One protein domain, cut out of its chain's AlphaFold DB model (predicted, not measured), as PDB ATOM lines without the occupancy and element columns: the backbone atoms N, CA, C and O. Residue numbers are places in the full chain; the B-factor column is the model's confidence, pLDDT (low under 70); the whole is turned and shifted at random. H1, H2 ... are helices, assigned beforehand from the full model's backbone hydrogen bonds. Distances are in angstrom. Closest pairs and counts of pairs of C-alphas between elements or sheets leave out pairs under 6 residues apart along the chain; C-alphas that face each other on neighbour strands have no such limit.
ATOM      1  N   SER A  54     -17.428 -35.348  39.134       89.00
ATOM      2  CA  SER A  54     -17.669 -35.061  40.550       89.00
ATOM      3  C   SER A  54     -16.526 -34.258  41.172       89.00
ATOM      4  O   SER A  54     -16.790 -33.276  41.860       89.00
ATOM      5  N   THR A  55     -15.271 -34.639  40.923       88.19
ATOM      6  CA  THR A  55     -14.096 -33.933  41.452       88.19
ATOM      7  C   THR A  55     -13.981 -32.518  40.881       88.19
ATOM      8  O   THR A  55     -13.684 -31.583  41.621       88.19
ATOM      9  N   LEU A  56     -14.268 -32.329  39.587       88.75
ATOM     10  CA  LEU A  56     -14.303 -30.994  38.980       88.75
ATOM     11  C   LEU A  56     -15.418 -30.122  39.570       88.75
ATOM     12  O   LEU A  56     -15.190 -28.952  39.867       88.75
ATOM     13  N   ASN A  57     -16.609 -30.686  39.780       88.75
ATOM     14  CA  ASN A  57     -17.721 -29.962  40.389       88.75
ATOM     15  C   ASN A  57     -17.423 -29.568  41.840       88.75
ATOM     16  O   ASN A  57     -17.707 -28.437  42.223       88.75
ATOM     17  N   GLU A  58     -16.809 -30.454  42.628       87.19
ATOM     18  CA  GLU A  58     -16.372 -30.139  43.993       87.19
ATOM     19  C   GLU A  58     -15.335 -29.010  44.001       87.19
ATOM     20  O   GLU A  58     -15.440 -28.080  44.799       87.19
ATOM     21  N   ALA A  59     -14.356 -29.048  43.093       86.00
ATOM     22  CA  ALA A  59     -13.349 -27.996  42.977       86.00
ATOM     23  C   ALA A  59     -13.971 -26.642  42.605       86.00
ATOM     24  O   ALA A  59     -13.665 -25.625  43.230       86.00
ATOM     25  N   ASN A  60     -14.909 -26.636  41.651       86.38
ATOM     26  CA  ASN A  60     -15.668 -25.442  41.283       86.38
ATOM     27  C   ASN A  60     -16.507 -24.918  42.454       86.38
ATOM     28  O   ASN A  60     -16.544 -23.713  42.689       86.38
ATOM     29  N   GLN A  61     -17.149 -25.805  43.216       87.62
ATOM     30  CA  GLN A  61     -17.932 -25.428  44.390       87.62
ATOM     31  C   GLN A  61     -17.048 -24.826  45.489       87.62
ATOM     32  O   GLN A  61     -17.410 -23.801  46.065       87.62
ATOM     33  N   LYS A  62     -15.874 -25.414  45.756       84.62
ATOM     34  CA  LYS A  62     -14.887 -24.862  46.698       84.62
ATOM     35  C   LYS A  62     -14.413 -23.478  46.263       84.62
ATOM     36  O   LYS A  62     -14.347 -22.576  47.093       84.62
ATOM     37  N   HIS A  63     -14.136 -23.294  44.974       82.75
ATOM     38  CA  HIS A  63     -13.761 -21.990  44.433       82.75
ATOM     39  C   HIS A  63     -14.896 -20.962  44.576       82.75
ATOM     40  O   HIS A  63     -14.664 -19.876  45.099       82.75
ATOM     41  N   GLN A  64     -16.135 -21.309  44.215       84.19
ATOM     42  CA  GLN A  64     -17.288 -20.418  44.400       84.19
ATOM     43  C   GLN A  64     -17.510 -20.050  45.871       84.19
ATOM     44  O   GLN A  64     -17.779 -18.890  46.176       84.19
ATOM     45  N   ALA A  65     -17.358 -21.007  46.790       82.94
ATOM     46  CA  ALA A  65     -17.446 -20.748  48.223       82.94
ATOM     47  C   ALA A  65     -16.339 -19.795  48.701       82.94
ATOM     48  O   ALA A  65     -16.608 -18.911  49.510       82.94
ATOM     49  N   PHE A  66     -15.119 -19.932  48.174       79.69
ATOM     50  CA  PHE A  66     -14.012 -19.025  48.468       79.69
ATOM     51  C   PHE A  66     -14.273 -17.602  47.948       79.69
ATOM     52  O   PHE A  66     -14.070 -16.635  48.682       79.69
ATOM     53  N   VAL A  67     -14.778 -17.461  46.719       78.81
ATOM     54  CA  VAL A  67     -15.154 -16.160  46.136       78.81
ATOM     55  C   VAL A  67     -16.276 -15.506  46.947       78.81
ATOM     56  O   VAL A  67     -16.170 -14.342  47.322       78.81
ATOM     57  N   ALA A  68     -17.318 -16.263  47.299       77.56
ATOM     58  CA  ALA A  68     -18.417 -15.768  48.129       77.56
ATOM     59  C   ALA A  68     -17.954 -15.361  49.541       77.56
ATOM     60  O   ALA A  68     -18.383 -14.335  50.067       77.56
ATOM     61  N   ALA A  69     -17.048 -16.130  50.154       74.19
ATOM     62  CA  ALA A  69     -16.454 -15.790  51.446       74.19
ATOM     63  C   ALA A  69     -15.552 -14.549  51.367       74.19
ATOM     64  O   ALA A  69     -15.511 -13.766  52.315       74.19
ATOM     65  N   SER A  70     -14.860 -14.346  50.246       66.69
ATOM     66  CA  SER A  70     -14.021 -13.165  50.023       66.69
ATOM     67  C   SER A  70     -14.872 -11.901  49.887       66.69
ATOM     68  O   SER A  70     -14.570 -10.908  50.537       66.69
ATOM     69  N   HIS A  71     -15.995 -11.961  49.161       59.62
ATOM     70  CA  HIS A  71     -16.926 -10.831  49.041       59.62
ATOM     71  C   HIS A  71     -17.608 -10.445  50.363       59.62
ATOM     72  O   HIS A  71     -17.802  -9.261  50.616       59.62
ATOM     73  N   ASN A  72     -17.920 -11.405  51.241       59.47
ATOM     74  CA  ASN A  72     -18.529 -11.110  52.547       59.47
ATOM     75  C   ASN A  72     -17.555 -10.494  53.568       59.47
ATOM     76  O   ASN A  72     -18.001  -9.906  54.546       59.47
ATOM     77  N   ASN A  73     -16.241 -10.622  53.362       52.50
ATOM     78  CA  ASN A  73     -15.217 -10.019  54.225       52.50
ATOM     79  C   ASN A  73     -14.608  -8.739  53.622       52.50
ATOM     80  O   ASN A  73     -13.720  -8.133  54.220       52.50
ATOM     81  N   PRO A 139      -2.833 -17.906  42.579       80.00
ATOM     82  CA  PRO A 139      -4.202 -17.643  42.987       80.00
ATOM     83  C   PRO A 139      -4.912 -18.917  43.477       80.00
ATOM     84  O   PRO A 139      -4.616 -20.019  42.987       80.00
ATOM     85  N   PRO A 140      -5.835 -18.801  44.445       75.25
ATOM     86  CA  PRO A 140      -6.545 -19.938  45.029       75.25
ATOM     87  C   PRO A 140      -7.283 -20.786  43.978       75.25
ATOM     88  O   PRO A 140      -7.378 -22.001  44.136       75.25
ATOM     89  N   GLU A 141      -7.707 -20.184  42.864       79.19
ATOM     90  CA  GLU A 141      -8.264 -20.848  41.678       79.19
ATOM     91  C   GLU A 141      -7.309 -21.905  41.121       79.19
ATOM     92  O   GLU A 141      -7.688 -23.047  40.857       79.19
ATOM     93  N   ILE A 142      -6.044 -21.517  40.949       82.06
ATOM     94  CA  ILE A 142      -5.008 -22.360  40.354       82.06
ATOM     95  C   ILE A 142      -4.646 -23.488  41.319       82.06
ATOM     96  O   ILE A 142      -4.428 -24.621  40.889       82.06
ATOM     97  N   LEU A 143      -4.617 -23.204  42.623       83.56
ATOM     98  CA  LEU A 143      -4.373 -24.215  43.648       83.56
ATOM     99  C   LEU A 143      -5.496 -25.256  43.704       83.56
ATOM    100  O   LEU A 143      -5.206 -26.451  43.674       83.56
ATOM    101  N   ALA A 144      -6.758 -24.819  43.711       80.69
ATOM    102  CA  ALA A 144      -7.915 -25.711  43.709       80.69
ATOM    103  C   ALA A 144      -7.977 -26.561  42.430       80.69
ATOM    104  O   ALA A 144      -8.196 -27.772  42.490       80.69
ATOM    105  N   GLY A 145      -7.719 -25.947  41.269       86.00
ATOM    106  CA  GLY A 145      -7.644 -26.658  39.994       86.00
ATOM    107  C   GLY A 145      -6.528 -27.703  39.976       86.00
ATOM    108  O   GLY A 145      -6.745 -28.836  39.547       86.00
ATOM    109  N   LYS A 146      -5.346 -27.361  40.499       88.06
ATOM    110  CA  LYS A 146      -4.227 -28.299  40.621       88.06
ATOM    111  C   LYS A 146      -4.578 -29.482  41.523       88.06
ATOM    112  O   LYS A 146      -4.353 -30.622  41.133       88.06
ATOM    113  N   GLU A 147      -5.162 -29.225  42.689       87.50
ATOM    114  CA  GLU A 147      -5.579 -30.283  43.613       87.50
ATOM    115  C   GLU A 147      -6.593 -31.234  42.957       87.50
ATOM    116  O   GLU A 147      -6.470 -32.455  43.066       87.50
ATOM    117  N   ALA A 148      -7.566 -30.692  42.221       87.88
ATOM    118  CA  ALA A 148      -8.547 -31.485  41.488       87.88
ATOM    119  C   ALA A 148      -7.888 -32.388  40.432       87.88
ATOM    120  O   ALA A 148      -8.224 -33.569  40.325       87.88
ATOM    121  N   LEU A 149      -6.922 -31.853  39.679       90.19
ATOM    122  CA  LEU A 149      -6.163 -32.619  38.690       90.19
ATOM    123  C   LEU A 149      -5.311 -33.714  39.342       90.19
ATOM    124  O   LEU A 149      -5.298 -34.839  38.843       90.19
ATOM    125  N   ASP A 150      -4.666 -33.429  40.474       89.88
ATOM    126  CA  ASP A 150      -3.869 -34.407  41.222       89.88
ATOM    127  C   ASP A 150      -4.753 -35.553  41.756       89.88
ATOM    128  O   ASP A 150      -4.388 -36.734  41.670       89.88
ATOM    129  N   ARG A 151      -5.964 -35.234  42.238       87.50
ATOM    130  CA  ARG A 151      -6.972 -36.224  42.658       87.50
ATOM    131  C   ARG A 151      -7.429 -37.097  41.486       87.50
ATOM    132  O   ARG A 151      -7.448 -38.324  41.615       87.50
ATOM    133  N   ILE A 152      -7.731 -36.494  40.333       89.69
ATOM    134  CA  ILE A 152      -8.106 -37.220  39.108       89.69
ATOM    135  C   ILE A 152      -6.971 -38.140  38.653       89.69
ATOM    136  O   ILE A 152      -7.217 -39.311  38.373       89.69
ATOM    137  N   ALA A 153      -5.732 -37.648  38.618       89.19
ATOM    138  CA  ALA A 153      -4.573 -38.436  38.207       89.19
ATOM    139  C   ALA A 153      -4.350 -39.641  39.134       89.19
ATOM    140  O   ALA A 153      -4.103 -40.760  38.672       89.19
ATOM    141  N   THR A 154      -4.504 -39.432  40.444       89.56
ATOM    142  CA  THR A 154      -4.405 -40.504  41.440       89.56
ATOM    143  C   THR A 154      -5.490 -41.554  41.214       89.56
ATOM    144  O   THR A 154      -5.186 -42.745  41.124       89.56
ATOM    145  N   TYR A 155      -6.742 -41.132  41.041       89.44
ATOM    146  CA  TYR A 155      -7.853 -42.037  40.754       89.44
ATOM    147  C   TYR A 155      -7.649 -42.819  39.446       89.44
ATOM    148  O   TYR A 155      -7.798 -44.043  39.415       89.44
ATOM    149  N   ASP A 156      -7.258 -42.127  38.377       88.50
ATOM    150  CA  ASP A 156      -7.019 -42.716  37.061       88.50
ATOM    151  C   ASP A 156      -5.935 -43.796  37.121       88.50
ATOM    152  O   ASP A 156      -6.092 -44.856  36.513       88.50
ATOM    153  N   SER A 157      -4.874 -43.577  37.906       89.00
ATOM    154  CA  SER A 157      -3.822 -44.577  38.105       89.00
ATOM    155  C   SER A 157      -4.377 -45.901  38.653       89.00
ATOM    156  O   SER A 157      -4.044 -46.972  38.143       89.00
ATOM    157  N   HIS A 158      -5.299 -45.843  39.620       84.62
ATOM    158  CA  HIS A 158      -5.940 -47.019  40.207       84.62
ATOM    159  C   HIS A 158      -6.972 -47.655  39.267       84.62
ATOM    160  O   HIS A 158      -7.022 -48.883  39.131       84.62
ATOM    161  N   ALA A 159      -7.774 -46.838  38.581       84.62
ATOM    162  CA  ALA A 159      -8.788 -47.310  37.641       84.62
ATOM    163  C   ALA A 159      -8.163 -48.047  36.443       84.62
ATOM    164  O   ALA A 159      -8.681 -49.082  36.013       84.62
ATOM    165  N   LEU A 160      -7.015 -47.572  35.943       84.69
ATOM    166  CA  LEU A 160      -6.291 -48.196  34.835       84.69
ATOM    167  C   LEU A 160      -5.854 -49.627  35.154       84.69
ATOM    168  O   LEU A 160      -6.034 -50.510  34.313       84.69
ATOM    169  N   VAL A 161      -5.323 -49.881  36.356       85.62
ATOM    170  CA  VAL A 161      -4.901 -51.234  36.765       85.62
ATOM    171  C   VAL A 161      -6.085 -52.197  36.721       85.62
ATOM    172  O   VAL A 161      -5.987 -53.280  36.145       85.62
ATOM    173  N   ARG A 162      -7.234 -51.778  37.264       83.31
ATOM    174  CA  ARG A 162      -8.448 -52.601  37.275       83.31
ATOM    175  C   ARG A 162      -9.005 -52.824  35.869       83.31
ATOM    176  O   ARG A 162      -9.405 -53.939  35.549       83.31
ATOM    177  N   LYS A 163      -9.013 -51.792  35.020       87.94
ATOM    178  CA  LYS A 163      -9.501 -51.880  33.635       87.94
ATOM    179  C   LYS A 163      -8.658 -52.839  32.790       87.94
ATOM    180  O   LYS A 163      -9.230 -53.652  32.066       87.94
ATOM    181  N   ARG A 164      -7.323 -52.785  32.908       89.44
ATOM    182  CA  ARG A 164      -6.393 -53.646  32.148       89.44
ATOM    183  C   ARG A 164      -6.708 -55.130  32.304       89.44
ATOM    184  O   ARG A 164      -6.740 -55.837  31.308       89.44
ATOM    185  N   PHE A 165      -7.043 -55.578  33.513       89.69
ATOM    186  CA  PHE A 165      -7.412 -56.974  33.758       89.69
ATOM    187  C   PHE A 165      -8.577 -57.452  32.872       89.69
ATOM    188  O   PHE A 165      -8.513 -58.532  32.284       89.69
ATOM    189  N   TYR A 166      -9.634 -56.645  32.745       90.19
ATOM    190  CA  TYR A 166     -10.801 -57.003  31.934       90.19
ATOM    191  C   TYR A 166     -10.534 -56.870  30.434       90.19
ATOM    192  O   TYR A 166     -11.035 -57.684  29.663       90.19
ATOM    193  N   VAL A 167      -9.719 -55.892  30.025       90.75
ATOM    194  CA  VAL A 167      -9.281 -55.734  28.629       90.75
ATOM    195  C   VAL A 167      -8.430 -56.928  28.189       90.75
ATOM    196  O   VAL A 167      -8.694 -57.512  27.142       90.75
ATOM    197  N   ASP A 168      -7.478 -57.366  29.013       91.56
ATOM    198  CA  ASP A 168      -6.647 -58.541  28.727       91.56
ATOM    199  C   ASP A 168      -7.477 -59.831  28.690       91.56
ATOM    200  O   ASP A 168      -7.224 -60.727  27.882       91.56
ATOM    201  N   ALA A 169      -8.475 -59.955  29.570       88.88
ATOM    202  CA  ALA A 169      -9.407 -61.078  29.556       88.88
ATOM    203  C   ALA A 169     -10.279 -61.083  28.289       88.88
ATOM    204  O   ALA A 169     -10.542 -62.156  27.742       88.88
ATOM    205  N   LEU A 170     -10.693 -59.903  27.813       90.81
ATOM    206  CA  LEU A 170     -11.438 -59.741  26.567       90.81
ATOM    207  C   LEU A 170     -10.577 -60.136  25.363       90.81
ATOM    208  O   LEU A 170     -11.019 -60.934  24.543       90.81
ATOM    209  N   GLY A 171      -9.319 -59.686  25.315       89.06
ATOM    210  CA  GLY A 171      -8.377 -60.057  24.257       89.06
ATOM    211  C   GLY A 171      -8.133 -61.567  24.173       89.06
ATOM    212  O   GLY A 171      -8.117 -62.132  23.085       89.06
ATOM    213  N   ARG A 172      -8.036 -62.263  25.317       89.56
ATOM    214  CA  ARG A 172      -7.940 -63.738  25.344       89.56
ATOM    215  C   ARG A 172      -9.221 -64.432  24.889       89.56
ATOM    216  O   ARG A 172      -9.144 -65.513  24.315       89.56
ATOM    217  N   ALA A 173     -10.384 -63.848  25.174       84.69
ATOM    218  CA  ALA A 173     -11.665 -64.394  24.741       84.69
ATOM    219  C   ALA A 173     -11.867 -64.244  23.223       84.69
ATOM    220  O   ALA A 173     -12.401 -65.155  22.603       84.69
ATOM    221  N   GLN A 174     -11.391 -63.142  22.637       83.19
ATOM    222  CA  GLN A 174     -11.477 -62.860  21.199       83.19
ATOM    223  C   GLN A 174     -10.374 -63.553  20.377       83.19
ATOM    224  O   GLN A 174     -10.607 -63.942  19.238       83.19
ATOM    225  N   GLY A 175      -9.174 -63.730  20.944       70.81
ATOM    226  CA  GLY A 175      -8.006 -64.319  20.269       70.81
ATOM    227  C   GLY A 175      -7.822 -65.831  20.453       70.81
ATOM    228  O   GLY A 175      -6.812 -66.387  20.025       70.81
TER     229      GLY A 175
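AT A GLANCE: This is residues 54 to 73 and 139 to 175 of the 272 residues of an uncharacterized protein of Cercospora berteroae (UniProt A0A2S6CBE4). Two nearly antiparallel helices lie side by side over part of their lengths, H1 short and H2 long, and together they make a thin rod. They overlap near the first residues of each, and residues 68 to 73 stick out at one end and residues 153 to 175 at the other. The printed part has 57 residues with two named helices, H1 then H2, and no named strand: it is all helix. It is extended, with a radius of gyration of the C-alphas of 18.5 A and spans of 64 by 15 by 11 A.

HOW THE PARTS SIT: H1, residues 54 to 72, touches H2, residues 140 to 174, with residues 55 to 63 alone, and H2 touches H1 with residues 140 to 152 alone. Their closest C-alphas, those of Ala 59 and Ala 144, are 5.9 A apart. They run opposite ways at a shallow tilt of 8 degrees. H2 has a kink of 33 degrees near residue 160. Every O i to N i+4 pair is within hydrogen-bond range in H1, and 28 of 31 are in H2.

IN THESE COORDINATES: H1 begins at C-alpha 54, (-17.669, -35.061, 40.550), and measures 26.8 A. H2 measures 49.3 A and ends at C-alpha 174, (-11.477, -62.860, 21.199).

THE WHOLE: The C-alphas farthest apart, those of Asn 73 and Gly 175, are 64.4 A apart. Residues 74 to 138 are not printed, and C-alphas 73 and 139 are 17.5 A apart across the cut. Residues 70 to 73 have pLDDT under 70.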